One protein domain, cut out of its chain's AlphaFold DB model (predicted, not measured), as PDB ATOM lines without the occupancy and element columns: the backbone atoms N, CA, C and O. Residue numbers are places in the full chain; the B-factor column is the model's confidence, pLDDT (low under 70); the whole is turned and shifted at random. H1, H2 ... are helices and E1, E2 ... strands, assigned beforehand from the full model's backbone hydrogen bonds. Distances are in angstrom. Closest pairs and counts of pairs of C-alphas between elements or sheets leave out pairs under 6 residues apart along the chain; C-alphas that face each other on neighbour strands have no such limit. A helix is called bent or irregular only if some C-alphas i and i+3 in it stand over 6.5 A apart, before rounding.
ATOM      1  N   ALA A  43      40.078  11.924   6.166       48.16
ATOM      2  CA  ALA A  43      41.238  12.023   7.054       48.16
ATOM      3  C   ALA A  43      41.584  10.667   7.694       48.16
ATOM      4  O   ALA A  43      42.741  10.278   7.691       48.16
ATOM      5  N   GLU A  44      40.582   9.889   8.108       44.62
ATOM      6  CA  GLU A  44      40.774   8.553   8.696       44.62
ATOM      7  C   GLU A  44      41.392   7.543   7.716       44.62
ATOM      8  O   GLU A  44      42.198   6.704   8.109       44.62
ATOM      9  N   TYR A  45      41.071   7.618   6.420       51.00
ATOM     10  CA  TYR A  45      41.724   6.763   5.426       51.00
ATOM     11  C   TYR A  45      43.139   7.257   5.113       51.00
ATOM     12  O   TYR A  45      44.016   6.438   4.865       51.00
ATOM     13  N   LEU A  46      43.406   8.566   5.166       57.50
ATOM     14  CA  LEU A  46      44.781   9.077   5.104       57.50
ATOM     15  C   LEU A  46      45.595   8.668   6.343       57.50
ATOM     16  O   LEU A  46      46.776   8.368   6.223       57.50
ATOM     17  N   GLU A  47      44.983   8.575   7.518       55.09
ATOM     18  CA  GLU A  47      45.650   8.074   8.725       55.09
ATOM     19  C   GLU A  47      45.940   6.568   8.643       55.09
ATOM     20  O   GLU A  47      47.010   6.115   9.064       55.09
ATOM     21  N   ARG A  48      45.010   5.799   8.057       57.25
ATOM     22  CA  ARG A  48      45.104   4.338   7.937       57.25
ATOM     23  C   ARG A  48      45.935   3.863   6.750       57.25
ATOM     24  O   ARG A  48      46.631   2.869   6.873       57.25
ATOM     25  N   CYS A  49      45.868   4.546   5.615       57.47
ATOM     26  CA  CYS A  49      46.454   4.117   4.339       57.47
ATOM     27  C   CYS A  49      47.272   5.223   3.651       57.47
ATOM     28  O   CYS A  49      47.810   5.001   2.566       57.47
ATOM     29  N   GLY A  50      47.344   6.424   4.231       61.28
ATOM     30  CA  GLY A  50      48.099   7.527   3.653       61.28
ATOM     31  C   GLY A  50      49.611   7.357   3.831       61.28
ATOM     32  O   GLY A  50      50.056   6.671   4.762       61.28
ATOM     33  N   PRO A  51      50.409   7.986   2.949       63.56
ATOM     34  CA  PRO A  51      51.859   8.001   3.079       63.56
ATOM     35  C   PRO A  51      52.257   8.697   4.384       63.56
ATOM     36  O   PRO A  51      51.885   9.850   4.606       63.56
ATOM     37  N   LYS A  52      53.011   8.007   5.238       67.81
ATOM     38  CA  LYS A  52      53.638   8.585   6.434       67.81
ATOM     39  C   LYS A  52      55.083   8.961   6.119       67.81
ATOM     40  O   LYS A  52      55.725   8.321   5.294       67.81
ATOM     41  N   ASP A  53      55.636   9.945   6.826       64.12
ATOM     42  CA  ASP A  53      57.037  10.369   6.637       64.12
ATOM     43  C   ASP A  53      58.053   9.238   6.898       64.12
ATOM     44  O   ASP A  53      59.185   9.274   6.414       64.12
ATOM     45  N   SER A  54      57.654   8.215   7.658       67.56
ATOM     46  CA  SER A  54      58.448   7.013   7.924       67.56
ATOM     47  C   SER A  54      58.446   5.987   6.787       67.56
ATOM     48  O   SER A  54      59.199   5.014   6.858       67.56
ATOM     49  N   ASP A  55      57.585   6.154   5.782       71.94
ATOM     50  CA  ASP A  55      57.389   5.169   4.725       71.94
ATOM     51  C   ASP A  55      58.571   5.189   3.759       71.94
ATOM     52  O   ASP A  55      58.898   6.202   3.137       71.94
ATOM     53  N   VAL A  56      59.228   4.039   3.629       78.94
ATOM     54  CA  VAL A  56      60.334   3.865   2.694       78.94
ATOM     55  C   VAL A  56      59.774   3.207   1.434       78.94
ATOM     56  O   VAL A  56      59.120   2.166   1.541       78.94
ATOM     57  N   PRO A  57      59.990   3.783   0.239       81.25
ATOM     58  CA  PRO A  57      59.596   3.139  -1.008       81.25
ATOM     59  C   PRO A  57      60.192   1.733  -1.115       81.25
ATOM     60  O   PRO A  57      61.347   1.507  -0.747       81.25
ATOM     61  N   PHE A  58      59.401   0.788  -1.617       83.94
ATOM     62  CA  PHE A  58      59.832  -0.590  -1.809       83.94
ATOM     63  C   PHE A  58      59.305  -1.154  -3.127       83.94
ATOM     64  O   PHE A  58      58.256  -0.747  -3.623       83.94
ATOM     65  N   SER A  59      60.010  -2.146  -3.661       85.44
ATOM     66  CA  SER A  59      59.534  -2.953  -4.782       85.44
ATOM     67  C   SER A  59      59.014  -4.288  -4.258       85.44
ATOM     68  O   SER A  59      59.738  -4.996  -3.560       85.44
ATOM     69  N   GLY A  60      57.776  -4.660  -4.599       80.62
ATOM     70  CA  GLY A  60      57.202  -5.945  -4.182       80.62
ATOM     71  C   GLY A  60      58.018  -7.153  -4.663       80.62
ATOM     72  O   GLY A  60      58.153  -8.136  -3.936       80.62
ATOM     73  N   ALA A  61      58.659  -7.049  -5.832       85.06
ATOM     74  CA  ALA A  61      59.552  -8.075  -6.376       85.06
ATOM     75  C   ALA A  61      60.846  -8.270  -5.562       85.06
ATOM     76  O   ALA A  61      61.502  -9.303  -5.687       85.06
ATOM     77  N   ALA A  62      61.221  -7.302  -4.718       84.25
ATOM     78  CA  ALA A  62      62.390  -7.407  -3.848       84.25
ATOM     79  C   ALA A  62      62.138  -8.282  -2.605       84.25
ATOM     80  O   ALA A  62      63.076  -8.587  -1.867       84.25
ATOM     81  N   ALA A  63      60.891  -8.700  -2.359       83.62
ATOM     82  CA  ALA A  63      60.534  -9.561  -1.239       83.62
ATOM     83  C   ALA A  63      60.897 -11.028  -1.525       83.62
ATOM     84  O   ALA A  63      60.070 -11.826  -1.969       83.62
ATOM     85  N   SER A  64      62.164 -11.365  -1.290       86.69
ATOM     86  CA  SER A  64      62.738 -12.712  -1.449       86.69
ATOM     87  C   SER A  64      63.347 -13.273  -0.160       86.69
ATOM     88  O   SER A  64      63.922 -14.361  -0.165       86.69
ATOM     89  N   GLY A  65      63.259 -12.521   0.938       84.88
ATOM     90  CA  GLY A  65      63.792 -12.900   2.238       84.88
ATOM     91  C   GLY A  65      62.915 -13.913   2.982       84.88
ATOM     92  O   GLY A  65      61.872 -14.335   2.479       84.88
ATOM     93  N   PRO A  66      63.320 -14.304   4.204       85.00
ATOM     94  CA  PRO A  66      62.520 -15.173   5.059       85.00
ATOM     95  C   PRO A  66      61.143 -14.559   5.331       85.00
ATOM     96  O   PRO A  66      60.985 -13.335   5.385       85.00
ATOM     97  N   GLY A  67      60.157 -15.427   5.500       86.44
ATOM     98  CA  GLY A  67      58.754 -15.062   5.556       86.44
ATOM     99  C   GLY A  67      57.925 -16.061   6.354       86.44
ATOM    100  O   GLY A  67      58.457 -17.053   6.854       86.44
ATOM    101  N   ALA A  68      56.622 -15.807   6.452       88.31
ATOM    102  CA  ALA A  68      55.666 -16.719   7.070       88.31
ATOM    103  C   ALA A  68      54.494 -16.999   6.130       88.31
ATOM    104  O   ALA A  68      53.949 -16.095   5.494       88.31
ATOM    105  N   THR A  69      54.082 -18.262   6.098       90.00
ATOM    106  CA  THR A  69      52.828 -18.694   5.479       90.00
ATOM    107  C   THR A  69      51.769 -18.777   6.562       90.00
ATOM    108  O   THR A  69      51.936 -19.518   7.531       90.00
ATOM    109  N   VAL A  70      50.684 -18.024   6.403       88.50
ATOM    110  CA  VAL A  70      49.630 -17.894   7.408       88.50
ATOM    111  C   VAL A  70      48.286 -18.224   6.788       88.50
ATOM    112  O   VAL A  70      47.940 -17.714   5.728       88.50
ATOM    113  N   GLU A  71      47.515 -19.070   7.463       90.00
ATOM    114  CA  GLU A  71      46.135 -19.362   7.091       90.00
ATOM    115  C   GLU A  71      45.187 -18.568   7.993       90.00
ATOM    116  O   GLU A  71      45.001 -18.883   9.174       90.00
ATOM    117  N   PHE A  72      44.584 -17.520   7.442       85.88
ATOM    118  CA  PHE A  72      43.601 -16.710   8.140       85.88
ATOM    119  C   PHE A  72      42.218 -17.343   8.048       85.88
ATOM    120  O   PHE A  72      41.654 -17.527   6.968       85.88
ATOM    121  N   LYS A  73      41.641 -17.640   9.213       83.81
ATOM    122  CA  LYS A  73      40.324 -18.288   9.307       83.81
ATOM    123  C   LYS A  73      39.182 -17.283   9.333       83.81
ATOM    124  O   LYS A  73      38.068 -17.606   8.934       83.81
ATOM    125  N   LYS A  74      39.435 -16.087   9.868       83.38
ATOM    126  CA  LYS A  74      38.441 -15.022  10.043       83.38
ATOM    127  C   LYS A  74      39.057 -13.671   9.706       83.38
ATOM    128  O   LYS A  74      40.259 -13.495   9.866       83.38
ATOM    129  N   ARG A  75      38.220 -12.727   9.281       81.56
ATOM    130  CA  ARG A  75      38.574 -11.315   9.092       81.56
ATOM    131  C   ARG A  75      38.041 -10.491  10.267       81.56
ATOM    132  O   ARG A  75      37.005 -10.875  10.824       81.56
ATOM    133  N   PRO A  76      38.694  -9.381  10.648       82.88
ATOM    134  CA  PRO A  76      39.978  -8.857  10.144       82.88
ATOM    135  C   PRO A  76      41.191  -9.692  10.602       82.88
ATOM    136  O   PRO A  76      41.065 -10.493  11.527       82.88
ATOM    137  N   PHE A  77      42.352  -9.512   9.964       83.06
ATOM    138  CA  PHE A  77      43.586 -10.271  10.223       83.06
ATOM    139  C   PHE A  77      44.459  -9.671  11.329       83.06
ATOM    140  O   PHE A  77      45.270 -10.384  11.922       83.06
ATOM    141  N   GLY A  78      44.288  -8.380  11.626       79.75
ATOM    142  CA  GLY A  78      45.086  -7.674  12.635       79.75
ATOM    143  C   GLY A  78      46.184  -6.770  12.087       79.75
ATOM    144  O   GLY A  78      47.037  -6.321  12.853       79.75
ATOM    145  N   ILE A  79      46.180  -6.512  10.778       83.25
ATOM    146  CA  ILE A  79      47.076  -5.554  10.134       83.25
ATOM    147  C   ILE A  79      46.291  -4.251   9.958       83.25
ATOM    148  O   ILE A  79      45.287  -4.199   9.259       83.25
ATOM    149  N   LEU A  80      46.722  -3.197  10.648       76.56
ATOM    150  CA  LEU A  80      46.052  -1.895  10.652       76.56
ATOM    151  C   LEU A  80      46.364  -1.083   9.400       76.56
ATOM    152  O   LEU A  80      45.517  -0.321   8.936       76.56
ATOM    153  N   ARG A  81      47.584  -1.232   8.872       79.75
ATOM    154  CA  ARG A  81      48.065  -0.455   7.732       79.75
ATOM    155  C   ARG A  81      48.903  -1.295   6.789       79.75
ATOM    156  O   ARG A  81      49.874  -1.930   7.212       79.75
ATOM    157  N   TYR A  82      48.573  -1.178   5.507       82.38
ATOM    158  CA  TYR A  82      49.410  -1.628   4.407       82.38
ATOM    159  C   TYR A  82      49.977  -0.426   3.652       82.38
ATOM    160  O   TYR A  82      49.260   0.537   3.383       82.38
ATOM    161  N   GLN A  83      51.254  -0.496   3.290       82.88
ATOM    162  CA  GLN A  83      51.898   0.478   2.418       82.88
ATOM    163  C   GLN A  83      51.907  -0.056   0.975       82.88
ATOM    164  O   GLN A  83      52.306  -1.209   0.764       82.88
ATOM    165  N   PRO A  84      51.507   0.753  -0.022       83.50
ATOM    166  CA  PRO A  84      51.714   0.418  -1.425       83.50
ATOM    167  C   PRO A  84      53.200   0.507  -1.792       83.50
ATOM    168  O   PRO A  84      53.918   1.397  -1.329       83.50
ATOM    169  N   GLY A  85      53.659  -0.399  -2.653       81.62
ATOM    170  CA  GLY A  85      55.000  -0.323  -3.227       81.62
ATOM    171  C   GLY A  85      55.096   0.680  -4.377       81.62
ATOM    172  O   GLY A  85      54.138   1.371  -4.744       81.62
ATOM    173  N   GLU A  86      56.283   0.761  -4.971       82.50
ATOM    174  CA  GLU A  86      56.560   1.611  -6.125       82.50
ATOM    175  C   GLU A  86      55.577   1.341  -7.273       82.50
ATOM    176  O   GLU A  86      55.314   0.200  -7.654       82.50
ATOM    177  N   GLY A  87      55.014   2.416  -7.829       78.25
ATOM    178  CA  GLY A  87      54.029   2.317  -8.906       78.25
ATOM    179  C   GLY A  87      52.661   1.782  -8.470       78.25
ATOM    180  O   GLY A  87      51.935   1.300  -9.331       78.25
ATOM    181  N   MET A  88      52.309   1.876  -7.179       75.81
ATOM    182  CA  MET A  88      51.069   1.323  -6.606       75.81
ATOM    183  C   MET A  88      50.988  -0.201  -6.730       75.81
ATOM    184  O   MET A  88      49.897  -0.742  -6.885       75.81
ATOM    185  N   LYS A  89      52.128  -0.897  -6.661       83.50
ATOM    186  CA  LYS A  89      52.210  -2.357  -6.803       83.50
ATOM    187  C   LYS A  89      52.695  -3.036  -5.539       83.50
ATOM    188  O   LYS A  89      53.596  -2.535  -4.869       83.50
ATOM    189  N   GLY A  90      52.137  -4.208  -5.256       84.56
ATOM    190  CA  GLY A  90      52.427  -4.942  -4.031       84.56
ATOM    191  C   GLY A  90      51.849  -4.258  -2.788       84.56
ATOM    192  O   GLY A  90      51.468  -3.087  -2.808       84.56
ATOM    193  N   ALA A  91      51.795  -5.001  -1.687       86.06
ATOM    194  CA  ALA A  91      51.323  -4.512  -0.398       86.06
ATOM    195  C   ALA A  91      52.285  -4.958   0.704       86.06
ATOM    196  O   ALA A  91      52.633  -6.136   0.780       86.06
ATOM    197  N   MET A  92      52.710  -4.030   1.559       87.38
ATOM    198  CA  MET A  92      53.578  -4.315   2.702       87.38
ATOM    199  C   MET A  92      52.842  -4.056   4.009       87.38
ATOM    200  O   MET A  92      52.291  -2.976   4.192       87.38
ATOM    201  N   ALA A  93      52.852  -5.020   4.927       88.19
ATOM    202  CA  ALA A  93      52.283  -4.869   6.259       88.19
ATOM    203  C   ALA A  93      53.164  -3.934   7.096       88.19
ATOM    204  O   ALA A  93      54.350  -4.201   7.290       88.19
ATOM    205  N   MET A  94      52.600  -2.833   7.592       82.44
ATOM    206  CA  MET A  94      53.335  -1.837   8.378       82.44
ATOM    207  C   MET A  94      52.974  -1.903   9.849       82.44
ATOM    208  O   MET A  94      53.832  -2.125  10.697       82.44
ATOM    209  N   GLU A  95      51.695  -1.742  10.154       79.56
ATOM    210  CA  GLU A  95      51.215  -1.671  11.526       79.56
ATOM    211  C   GLU A  95      50.442  -2.943  11.822       79.56
ATOM    212  O   GLU A  95      49.427  -3.224  11.189       79.56
ATOM    213  N   ILE A  96      50.953  -3.724  12.764       82.56
ATOM    214  CA  ILE A  96      50.376  -4.997  13.186       82.56
ATOM    215  C   ILE A  96      49.977  -4.831  14.642       82.56
ATOM    216  O   ILE A  96      50.773  -4.335  15.439       82.56
ATOM    217  N   ILE A  97      48.755  -5.228  14.993       81.06
ATOM    218  CA  ILE A  97      48.282  -5.169  16.377       81.06
ATOM    219  C   ILE A  97      49.142  -6.116  17.225       81.06
ATOM    220  O   ILE A  97      49.118  -7.320  16.976       81.06
ATOM    221  N   PRO A  98      49.857  -5.628  18.255       73.62
ATOM    222  CA  PRO A  98      50.802  -6.451  19.007       73.62
ATOM    223  C   PRO A  98      50.138  -7.411  19.994       73.62
ATOM    224  O   PRO A  98      50.806  -8.261  20.568       73.62
ATOM    225  N   LYS A  99      48.831  -7.278  20.244       73.75
ATOM    226  CA  LYS A  99      48.140  -8.069  21.260       73.75
ATOM    227  C   LYS A  99      46.768  -8.525  20.796       73.75
ATOM    228  O   LYS A  99      45.902  -7.723  20.460       73.75
ATOM    229  N   SER A 100      46.552  -9.831  20.894       73.06
ATOM    230  CA  SER A 100      45.219 -10.420  20.854       73.06
ATOM    231  C   SER A 100      44.463 -10.065  22.137       73.06
ATOM    232  O   SER A 100      44.981 -10.281  23.236       73.06
ATOM    233  N   ARG A 101      43.249  -9.512  22.031       72.31
ATOM    234  CA  ARG A 101      42.477  -9.116  23.223       72.31
ATOM    235  C   ARG A 101      42.009 -10.333  24.020       72.31
ATOM    236  O   ARG A 101      41.992 -10.284  25.247       72.31
ATOM    237  N   TYR A 102      41.674 -11.421  23.323       74.25
ATOM    238  CA  TYR A 102      41.209 -12.687  23.894       74.25
ATOM    239  C   TYR A 102      41.621 -13.873  23.004       74.25
ATOM    240  O   TYR A 102      41.768 -13.705  21.793       74.25
ATOM    241  N   PRO A 103      41.766 -15.099  23.541       72.00
ATOM    242  CA  PRO A 103      42.040 -16.281  22.725       72.00
ATOM    243  C   PRO A 103      40.997 -16.458  21.610       72.00
ATOM    244  O   PRO A 103      39.802 -16.560  21.879       72.00
ATOM    245  N   GLY A 104      41.451 -16.490  20.355       73.00
ATOM    246  CA  GLY A 104      40.577 -16.572  19.179       73.00
ATOM    247  C   GLY A 104      40.082 -15.229  18.627       73.00
ATOM    248  O   GLY A 104      39.248 -15.244  17.721       73.00
ATOM    249  N   ASP A 105      40.580 -14.093  19.131       77.12
ATOM    250  CA  ASP A 105      40.343 -12.768  18.547       77.12
ATOM    251  C   ASP A 105      40.883 -12.710  17.106       77.12
ATOM    252  O   ASP A 105      42.089 -12.899  16.897       77.12
ATOM    253  N   PRO A 106      40.027 -12.440  16.102       78.31
ATOM    254  CA  PRO A 106      40.464 -12.312  14.720       78.31
ATOM    255  C   PRO A 106      41.556 -11.250  14.533       78.31
ATOM    256  O   PRO A 106      42.497 -11.476  13.775       78.31
ATOM    257  N   GLN A 107      41.495 -10.147  15.288       79.06
ATOM    258  CA  GLN A 107      42.449  -9.034  15.192       79.06
ATOM    259  C   GLN A 107      43.852  -9.380  15.706       79.06
ATOM    260  O   GLN A 107      44.799  -8.654  15.433       79.06
ATOM    261  N   GLY A 108      44.011 -10.478  16.447       80.19
ATOM    262  CA  GLY A 108      45.312 -10.936  16.929       80.19
ATOM    263  C   GLY A 108      45.996 -11.958  16.019       80.19
ATOM    264  O   GLY A 108      47.084 -12.418  16.361       80.19
ATOM    265  N   GLN A 109      45.374 -12.364  14.903       84.69
ATOM    266  CA  GLN A 109      45.853 -13.489  14.090       84.69
ATOM    267  C   GLN A 109      47.211 -13.212  13.438       84.69
ATOM    268  O   GLN A 109      48.083 -14.075  13.487       84.69
ATOM    269  N   ALA A 110      47.414 -12.021  12.872       84.81
ATOM    270  CA  ALA A 110      48.668 -11.657  12.217       84.81
ATOM    271  C   ALA A 110      49.858 -11.685  13.186       84.81
ATOM    272  O   ALA A 110      50.906 -12.251  12.874       84.81
ATOM    273  N   PHE A 111      49.670 -11.146  14.392       84.56
ATOM    274  CA  PHE A 111      50.683 -11.185  15.443       84.56
ATOM    275  C   PHE A 111      50.925 -12.602  15.964       84.56
ATOM    276  O   PHE A 111      52.071 -13.031  16.065       84.56
ATOM    277  N   ALA A 112      49.859 -13.364  16.230       84.50
ATOM    278  CA  ALA A 112      49.975 -14.755  16.671       84.50
ATOM    279  C   ALA A 112      50.685 -15.646  15.636       84.50
ATOM    280  O   ALA A 112      51.330 -16.625  16.005       84.50
ATOM    281  N   ALA A 113      50.590 -15.296  14.351       85.12
ATOM    282  CA  ALA A 113      51.276 -15.971  13.258       85.12
ATOM    283  C   ALA A 113      52.726 -15.494  13.035       85.12
ATOM    284  O   ALA A 113      53.413 -16.017  12.160       85.12
ATOM    285  N   GLY A 114      53.205 -14.519  13.816       85.12
ATOM    286  CA  GLY A 114      54.576 -14.014  13.745       85.12
ATOM    287  C   GLY A 114      54.855 -13.100  12.552       85.12
ATOM    288  O   GLY A 114      56.019 -12.922  12.194       85.12
ATOM    289  N   ILE A 115      53.821 -12.527  11.928       87.12
ATOM    290  CA  ILE A 115      53.998 -11.538  10.861       87.12
ATOM    291  C   ILE A 115      54.661 -10.296  11.456       87.12
ATOM    292  O   ILE A 115      54.280  -9.830  12.531       87.12
ATOM    293  N   GLN A 116      55.652  -9.756  10.751       85.75
ATOM    294  CA  GLN A 116      56.385  -8.571  11.181       85.75
ATOM    295  C   GLN A 116      56.098  -7.366  10.285       85.75
ATOM    296  O   GLN A 116      55.836  -7.494   9.087       85.75
ATOM    297  N   SER A 117      56.198  -6.178  10.879       85.62
ATOM    298  CA  SER A 117      56.215  -4.909  10.156       85.62
ATOM    299  C   SER A 117      57.348  -4.894   9.127       85.62
ATOM    300  O   SER A 117      58.479  -5.268   9.429       85.62
ATOM    301  N   GLY A 118      57.060  -4.445   7.908       86.56
ATOM    302  CA  GLY A 118      58.016  -4.436   6.800       86.56
ATOM    303  C   GLY A 118      57.962  -5.671   5.900       86.56
ATOM    304  O   GLY A 118      58.729  -5.750   4.940       86.56
ATOM    305  N   TRP A 119      57.084  -6.637   6.175       90.31
ATOM    306  CA  TRP A 119      56.908  -7.800   5.305       90.31
ATOM    307  C   TRP A 119      55.904  -7.529   4.190       90.31
ATOM    308  O   TRP A 119      54.875  -6.889   4.392       90.31
ATOM    309  N   VAL A 120      56.201  -8.044   3.003       90.88
ATOM    310  CA  VAL A 120      55.394  -7.873   1.794       90.88
ATOM    311  C   VAL A 120      54.530  -9.100   1.568       90.88
ATOM    312  O   VAL A 120      54.989 -10.226   1.741       90.88
ATOM    313  N   VAL A 121      53.295  -8.886   1.123       91.19
ATOM    314  CA  VAL A 121      52.403  -9.949   0.664       91.19
ATOM    315  C   VAL A 121      52.967 -10.541  -0.629       91.19
ATOM    316  O   VAL A 121      52.960  -9.904  -1.683       91.19
ATOM    317  N   GLN A 122      53.484 -11.762  -0.547       92.31
ATOM    318  CA  GLN A 122      54.044 -12.478  -1.684       92.31
ATOM    319  C   GLN A 122      52.971 -13.225  -2.469       92.31
ATOM    320  O   GLN A 122      52.931 -13.143  -3.700       92.31
ATOM    321  N   SER A 123      52.115 -13.973  -1.776       91.12
ATOM    322  CA  SER A 123      51.051 -14.731  -2.423       91.12
ATOM    323  C   SER A 123      49.781 -14.795  -1.593       91.12
ATOM    324  O   SER A 123      49.818 -14.731  -0.367       91.12
ATOM    325  N   ILE A 124      48.654 -14.923  -2.293       89.69
ATOM    326  CA  ILE A 124      47.318 -15.113  -1.724       89.69
ATOM    327  C   ILE A 124      46.714 -16.351  -2.390       89.69
ATOM    328  O   ILE A 124      46.617 -16.410  -3.614       89.69
ATOM    329  N   ASN A 125      46.351 -17.365  -1.605       88.94
ATOM    330  CA  ASN A 125      45.878 -18.678  -2.058       88.94
ATOM    331  C   ASN A 125      46.751 -19.292  -3.171       88.94
ATOM    332  O   ASN A 125      46.256 -19.870  -4.135       88.94
ATOM    333  N   GLY A 126      48.074 -19.144  -3.048       85.25
ATOM    334  CA  GLY A 126      49.048 -19.653  -4.018       85.25
ATOM    335  C   GLY A 126      49.250 -18.781  -5.265       85.25
ATOM    336  O   GLY A 126      50.173 -19.048  -6.032       85.25
ATOM    337  N   MET A 127      48.466 -17.716  -5.462       87.94
ATOM    338  CA  MET A 127      48.684 -16.744  -6.539       87.94
ATOM    339  C   MET A 127      49.737 -15.720  -6.120       87.94
ATOM    340  O   MET A 127      49.589 -15.091  -5.077       87.94
ATOM    341  N   ASN A 128      50.793 -15.534  -6.919       91.00
ATOM    342  CA  ASN A 128      51.785 -14.487  -6.665       91.00
ATOM    343  C   ASN A 128      51.163 -13.108  -6.929       91.00
ATOM    344  O   ASN A 128      50.661 -12.860  -8.022       91.00
ATOM    345  N   VAL A 129      51.229 -12.223  -5.935       89.38
ATOM    346  CA  VAL A 129      50.652 -10.873  -6.000       89.38
ATOM    347  C   VAL A 129      51.693  -9.759  -5.851       89.38
ATOM    348  O   VAL A 129      51.344  -8.589  -5.755       89.38
ATOM    349  N   GLN A 130      52.989 -10.078  -5.881       87.00
ATOM    350  CA  GLN A 130      54.072  -9.107  -5.642       87.00
ATOM    351  C   GLN A 130      54.109  -7.955  -6.654       87.00
ATOM    352  O   GLN A 130      54.599  -6.873  -6.338       87.00
ATOM    353  N   ASN A 131      53.606  -8.195  -7.867       88.12
ATOM    354  CA  ASN A 131      53.575  -7.230  -8.970       88.12
ATOM    355  C   ASN A 131      52.154  -6.789  -9.347       88.12
ATOM    356  O   ASN A 131      51.984  -6.090 -10.350       88.12
ATOM    357  N   GLU A 132      51.154  -7.225  -8.582       84.62
ATOM    358  CA  GLU A 132      49.759  -6.842  -8.774       84.62
ATOM    359  C   GLU A 132      49.501  -5.447  -8.203       84.62
ATOM    360  O   GLU A 132      50.241  -4.959  -7.342       84.62
ATOM    361  N   ASP A 133      48.443  -4.804  -8.690       79.81
ATOM    362  CA  ASP A 133      48.054  -3.481  -8.214       79.81
ATOM    363  C   ASP A 133      47.622  -3.545  -6.745       79.81
ATOM    364  O   ASP A 133      46.853  -4.411  -6.333       79.81
ATOM    365  N   PHE A 134      48.088  -2.591  -5.946       77.44
ATOM    366  CA  PHE A 134      47.846  -2.523  -4.508       77.44
ATOM    367  C   PHE A 134      46.356  -2.612  -4.172       77.44
ATOM    368  O   PHE A 134      45.970  -3.390  -3.305       77.44
ATOM    369  N   GLY A 135      45.503  -1.880  -4.894       73.38
ATOM    370  CA  GLY A 135      44.060  -1.937  -4.661       73.38
ATOM    371  C   GLY A 135      43.463  -3.322  -4.938       73.38
ATOM    372  O   GLY A 135      42.602  -3.762  -4.191       73.38
ATOM    373  N   LYS A 136      43.990  -4.063  -5.922       75.62
ATOM    374  CA  LYS A 136      43.557  -5.432  -6.232       75.62
ATOM    375  C   LYS A 136      43.938  -6.379  -5.096       75.62
ATOM    376  O   LYS A 136      43.139  -7.219  -4.701       75.62
ATOM    377  N   ILE A 137      45.135  -6.212  -4.534       80.31
ATOM    378  CA  ILE A 137      45.599  -6.980  -3.371       80.31
ATOM    379  C   ILE A 137      44.722  -6.680  -2.151       80.31
ATOM    380  O   ILE A 137      44.271  -7.607  -1.485       80.31
ATOM    381  N   MET A 138      44.444  -5.401  -1.887       82.25
ATOM    382  CA  MET A 138      43.586  -4.984  -0.777       82.25
ATOM    383  C   MET A 138      42.151  -5.489  -0.930       82.25
ATOM    384  O   MET A 138      41.571  -5.920   0.058       82.25
ATOM    385  N   ASP A 139      41.606  -5.513  -2.148       77.62
ATOM    386  CA  ASP A 139      40.286  -6.083  -2.429       77.62
ATOM    387  C   ASP A 139      40.251  -7.605  -2.227       77.62
ATOM    388  O   ASP A 139      39.299  -8.133  -1.654       77.62
ATOM    389  N   MET A 140      41.297  -8.320  -2.652       78.88
ATOM    390  CA  MET A 140      41.408  -9.770  -2.458       78.88
ATOM    391  C   MET A 140      41.514 -10.140  -0.973       78.88
ATOM    392  O   MET A 140      40.840 -11.072  -0.513       78.88
ATOM    393  N   LEU A 141      42.350  -9.411  -0.226       82.12
ATOM    394  CA  LEU A 141      42.504  -9.567   1.220       82.12
ATOM    395  C   LEU A 141      41.232  -9.147   1.962       82.12
ATOM    396  O   LEU A 141      40.873  -9.809   2.932       82.12
ATOM    397  N   ASP A 142      40.590  -8.064   1.504       79.31
ATOM    398  CA  ASP A 142      39.451  -7.361   2.115       79.31
ATOM    399  C   ASP A 142      39.543  -7.371   3.652       79.31
ATOM    400  O   ASP A 142      38.631  -7.709   4.403       79.31
ATOM    401  N   ASP A 143      40.747  -6.999   4.093       73.50
ATOM    402  CA  ASP A 143      41.190  -6.882   5.480       73.50
ATOM    403  C   ASP A 143      40.822  -5.502   6.039       73.50
ATOM    404  O   ASP A 143      41.626  -4.801   6.652       73.50
ATOM    405  N   GLU A 144      39.596  -5.058   5.767       64.69
ATOM    406  CA  GLU A 144      39.069  -3.849   6.376       64.69
ATOM    407  C   GLU A 144      38.445  -4.196   7.727       64.69
ATOM    408  O   GLU A 144      37.623  -5.107   7.858       64.69
ATOM    409  N   VAL A 145      38.800  -3.430   8.762       60.03
ATOM    410  CA  VAL A 145      38.033  -3.435  10.007       60.03
ATOM    411  C   VAL A 145      36.645  -2.899   9.665       60.03
ATOM    412  O   VAL A 145      36.464  -1.694   9.492       60.03
ATOM    413  N   ALA A 146      35.678  -3.806   9.526       46.66
ATOM    414  CA  ALA A 146      34.281  -3.488   9.280       46.66
ATOM    415  C   ALA A 146      33.690  -2.785  10.510       46.66
ATOM    416  O   ALA A 146      33.019  -3.402  11.336       46.66
ATOM    417  N   ASP A 147      33.961  -1.490  10.664       41.06
ATOM    418  CA  ASP A 147      33.227  -0.663  11.609       41.06
ATOM    419  C   ASP A 147      31.813  -0.427  11.032       41.06
ATOM    420  O   ASP A 147      31.672   0.170   9.954       41.06
ATOM    421  N   PRO A 148      30.741  -0.878  11.716       35.34
ATOM    422  CA  PRO A 148      29.363  -0.699  11.262       35.34
ATOM    423  C   PRO A 148      28.970   0.766  11.026       35.34
ATOM    424  O   PRO A 148      27.997   1.027  10.318       35.34
ATOM    425  N   ARG A 149      29.700   1.728  11.609       38.31
ATOM    426  CA  ARG A 149      29.468   3.168  11.424       38.31
ATOM    427  C   ARG A 149      29.988   3.705  10.089       38.31
ATOM    428  O   ARG A 149      29.533   4.761   9.658       38.31
ATOM    429  N   PHE A 150      30.882   2.974   9.424       35.19
ATOM    430  CA  PHE A 150      31.588   3.416   8.217       35.19
ATOM    431  C   PHE A 150      31.223   2.628   6.951       35.19
ATOM    432  O   PHE A 150      31.483   3.103   5.848       35.19
ATOM    433  N   SER A 151      30.547   1.480   7.081       48.25
ATOM    434  CA  SER A 151      30.296   0.545   5.968       48.25
ATOM    435  C   SER A 151      29.539   1.131   4.769       48.25
ATOM    436  O   SER A 151      29.687   0.640   3.654       48.25
ATOM    437  N   LYS A 152      28.741   2.190   4.955       45.00
ATOM    438  CA  LYS A 152      28.030   2.849   3.846       45.00
ATOM    439  C   LYS A 152      28.850   3.944   3.165       45.00
ATOM    440  O   LYS A 152      28.711   4.124   1.960       45.00
ATOM    441  N   SER A 153      29.664   4.696   3.905       42.97
ATOM    442  CA  SER A 153      30.393   5.852   3.363       42.97
ATOM    443  C   SER A 153      31.652   5.443   2.599       42.97
ATOM    444  O   SER A 153      31.951   6.060   1.579       42.97
ATOM    445  N   THR A 154      32.342   4.381   3.025       48.09
ATOM    446  CA  THR A 154      33.485   3.813   2.292       48.09
ATOM    447  C   THR A 154      33.044   3.051   1.047       48.09
ATOM    448  O   THR A 154      33.612   3.277  -0.018       48.09
ATOM    449  N   ALA A 155      31.973   2.254   1.124       51.56
ATOM    450  CA  ALA A 155      31.410   1.565  -0.041       51.56
ATOM    451  C   ALA A 155      30.984   2.548  -1.150       51.56
ATOM    452  O   ALA A 155      31.357   2.380  -2.308       51.56
ATOM    453  N   LEU A 156      30.298   3.643  -0.789       48.62
ATOM    454  CA  LEU A 156      29.932   4.712  -1.730       48.62
ATOM    455  C   LEU A 156      31.146   5.479  -2.285       48.62
ATOM    456  O   LEU A 156      31.074   6.028  -3.387       48.62
ATOM    457  N   ALA A 157      32.244   5.570  -1.530       51.03
ATOM    458  CA  ALA A 157      33.484   6.185  -2.000       51.03
ATOM    459  C   ALA A 157      34.230   5.270  -2.988       51.03
ATOM    460  O   ALA A 157      34.710   5.767  -4.006       51.03
ATOM    461  N   LEU A 158      34.252   3.956  -2.738       53.72
ATOM    462  CA  LEU A 158      34.807   2.947  -3.649       53.72
ATOM    463  C   LEU A 158      34.018   2.864  -4.963       53.72
ATOM    464  O   LEU A 158      34.620   2.854  -6.037       53.72
ATOM    465  N   GLU A 159      32.680   2.885  -4.912       54.31
ATOM    466  CA  GLU A 159      31.838   2.926  -6.121       54.31
ATOM    467  C   GLU A 159      32.152   4.150  -6.993       54.31
ATOM    468  O   GLU A 159      32.239   4.050  -8.217       54.31
ATOM    469  N   LYS A 160      32.386   5.313  -6.372       53.72
ATOM    470  CA  LYS A 160      32.735   6.554  -7.082       53.72
ATOM    471  C   LYS A 160      34.168   6.581  -7.623       53.72
ATOM    472  O   LYS A 160      34.446   7.398  -8.498       53.72
ATOM    473  N   GLN A 161      35.063   5.732  -7.118       50.97
ATOM    474  CA  GLN A 161      36.468   5.653  -7.539       50.97
ATOM    475  C   GLN A 161      36.743   4.590  -8.614       50.97
ATOM    476  O   GLN A 161      37.887   4.459  -9.039       50.97
ATOM    477  N   GLY A 162      35.716   3.889  -9.107       52.06
ATOM    478  CA  GLY A 162      35.860   2.889 -10.175       52.06
ATOM    479  C   GLY A 162      35.514   1.457  -9.766       52.06
ATOM    480  O   GLY A 162      35.644   0.561 -10.595       52.06
ATOM    481  N   GLY A 163      35.021   1.245  -8.541       57.34
ATOM    482  CA  GLY A 163      34.605  -0.067  -8.043       57.34
ATOM    483  C   GLY A 163      35.767  -0.942  -7.563       57.34
ATOM    484  O   GLY A 163      36.927  -0.533  -7.589       57.34
ATOM    485  N   ARG A 164      35.436  -2.149  -7.090       59.81
ATOM    486  CA  ARG A 164      36.430  -3.151  -6.674       59.81
ATOM    487  C   ARG A 164      37.183  -3.660  -7.902       59.81
ATOM    488  O   ARG A 164      36.568  -3.967  -8.921       59.81
ATOM    489  N   MET A 165      38.502  -3.773  -7.802       60.72
ATOM    490  CA  MET A 165      39.360  -4.312  -8.862       60.72
ATOM    491  C   MET A 165      39.477  -5.842  -8.803       60.72
ATOM    492  O   MET A 165      39.901  -6.463  -9.779       60.72
ATOM    493  N   ALA A 166      39.092  -6.456  -7.682       69.69
ATOM    494  CA  ALA A 166      38.947  -7.900  -7.536       69.69
ATOM    495  C   ALA A 166      37.841  -8.263  -6.538       69.69
ATOM    496  O   ALA A 166      37.455  -7.465  -5.687       69.69
ATOM    497  N   GLU A 167      37.353  -9.497  -6.642       74.44
ATOM    498  CA  GLU A 167      36.462 -10.070  -5.638       74.44
ATOM    499  C   GLU A 167      37.258 -10.522  -4.399       74.44
ATOM    500  O   GLU A 167      38.370 -11.052  -4.543       74.44
ATOM    501  N   PRO A 168      36.697 -10.356  -3.187       77.75
ATOM    502  CA  PRO A 168      37.277 -10.892  -1.964       77.75
ATOM    503  C   PRO A 168      37.479 -12.396  -2.051       77.75
ATOM    504  O   PRO A 168      36.573 -13.148  -2.408       77.75
ATOM    505  N   VAL A 169      38.663 -12.858  -1.663       79.81
ATOM    506  CA  VAL A 169      38.953 -14.289  -1.647       79.81
ATOM    507  C   VAL A 169      38.309 -14.936  -0.417       79.81
ATOM    508  O   VAL A 169      38.508 -14.480   0.710       79.81
ATOM    509  N   GLU A 170      37.542 -16.006  -0.619       77.56
ATOM    510  CA  GLU A 170      36.832 -16.688   0.468       77.56
ATOM    511  C   GLU A 170      37.784 -17.232   1.548       77.56
ATOM    512  O   GLU A 170      38.902 -17.668   1.267       77.56
ATOM    513  N   ALA A 171      37.332 -17.202   2.806       73.88
ATOM    514  CA  ALA A 171      38.056 -17.805   3.921       73.88
ATOM    515  C   ALA A 171      37.826 -19.333   3.949       73.88
ATOM    516  O   ALA A 171      36.696 -19.769   3.714       73.88
ATOM    517  N   PRO A 172      38.832 -20.157   4.304       80.62
ATOM    518  CA  PRO A 172      40.147 -19.784   4.832       80.62
ATOM    519  C   PRO A 172      41.111 -19.243   3.767       80.62
ATOM    520  O   PRO A 172      41.216 -19.776   2.665       80.62
ATOM    521  N   LEU A 173      41.833 -18.179   4.127       84.88
ATOM    522  CA  LEU A 173      42.743 -17.468   3.235       84.88
ATOM    523  C   LEU A 173      44.195 -17.793   3.587       84.88
ATOM    524  O   LEU A 173      44.667 -17.429   4.662       84.88
ATOM    525  N   SER A 174      44.917 -18.440   2.680       89.56
ATOM    526  CA  SER A 174      46.354 -18.674   2.814       89.56
ATOM    527  C   SER A 174      47.123 -17.487   2.241       89.56
ATOM    528  O   SER A 174      47.021 -17.197   1.050       89.56
ATOM    529  N   VAL A 175      47.890 -16.789   3.072       90.19
ATOM    530  CA  VAL A 175      48.707 -15.644   2.664       90.19
ATOM    531  C   VAL A 175      50.160 -15.910   3.026       90.19
ATOM    532  O   VAL A 175      50.477 -16.265   4.162       90.19
ATOM    533  N   VAL A 176      51.054 -15.728   2.059       91.75
ATOM    534  CA  VAL A 176      52.500 -15.792   2.279       91.75
ATOM    535  C   VAL A 176      53.036 -14.377   2.362       91.75
ATOM    536  O   VAL A 176      52.870 -13.592   1.428       91.75
ATOM    537  N   PHE A 177      53.699 -14.068   3.467       91.56
ATOM    538  CA  PHE A 177      54.429 -12.824   3.669       91.56
ATOM    539  C   PHE A 177      55.921 -13.088   3.573       91.56
ATOM    540  O   PHE A 177      56.384 -14.070   4.143       91.56
ATOM    541  N   SER A 178      56.663 -12.189   2.936       91.50
ATOM    542  CA  SER A 178      58.113 -12.301   2.772       91.50
ATOM    543  C   SER A 178      58.803 -10.979   3.074       91.50
ATOM    544  O   SER A 178      58.323  -9.905   2.706       91.50
TER     545      SER A 178
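This is residues 43 to 178 of the 200 residues of an uncharacterized protein of Symbiodinium microadriaticum (UniProt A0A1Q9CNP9). A strongly twisted, curled sheet of five antiparallel strands makes the body, with H3 packed on one face, H2 on the opposite face near the ends of edge strands E1 and E2, and H1 standing up at E2. Residues 147 to 153 and 156 to 162, of which 151 to 153 and 156 to 160 belong to H4, stick out from this body. The 136 printed residues, under half of them in named elements, have four helices and five strands in the order H1, E1, E2, E3, H2, E4, H3, H4, E5; the class is mixed, and the sheet order is E1, E5, E4, E3, E2. The whole is compact, with a radius of gyration of the C-alphas of 14.2 A and spans of 38 by 38 by 31 A.

H1, residues 43 to 49, stands up from the sheet, rising 53 degrees, and is only just over E2, residues 79 to 84, with 3 C-alphas falling on it; the closest C-alphas, of Arg 48 and Arg 81, are 5.6 A apart. E1, residues 67 to 72, is antiparallel to E5, residues 173 to 178, with N 70 and O 175 within hydrogen-bond range at 2.9 A. E2 and E3, residues 91 to 96, form a hairpin, with N 83 and O 92 at 2.8 A. H2, residues 106 to 112, is on the sheet over none of its strands, at a height of 5.3 A; its closest C-alpha to E2 is Ala 110, 6.6 A from that of Ile 79. H2 is irregular: C-alphas 107 and 110 are 7.4 A apart. E4, residues 119 to 124, is antiparallel to E3, with N 93 and O 119 at 2.8 A, and to E5, with N 122 and O 176 at 2.8 A. H3, residues 134 to 141, is on the opposite face from H2, at a height of 7.6 A; the closest C-alphas of H3 and E3, Phe 134 and Ala 91, are 5.7 A apart. H4, residues 151 to 160, is not on the sheet and is apart from H3. Every O i to N i+4 pair is within range in H1 and H3, against 5 of 6 in H4 and 1 of 3 in H2, where 3 of 4 O i to N i+3 pairs are.

H1 begins at C-alpha 43, (41.238, 12.023, 7.054). E1 is 15.5 A long and E5 16.2 A; H4 is 14.6 A long, from C-alpha 151 at (30.296, 0.545, 5.968). E5 ends at C-alpha 178, (58.113, -12.301, 2.772).

The farthest C-alphas, of Gly 65 and Lys 152, are 39.1 A apart. The printed part has no cut; the links H1 to E1 and H4 to E5 are long. The mean pLDDT of the printed part is 75.2, with residues 43 to 54 and 144 to 166 under 70.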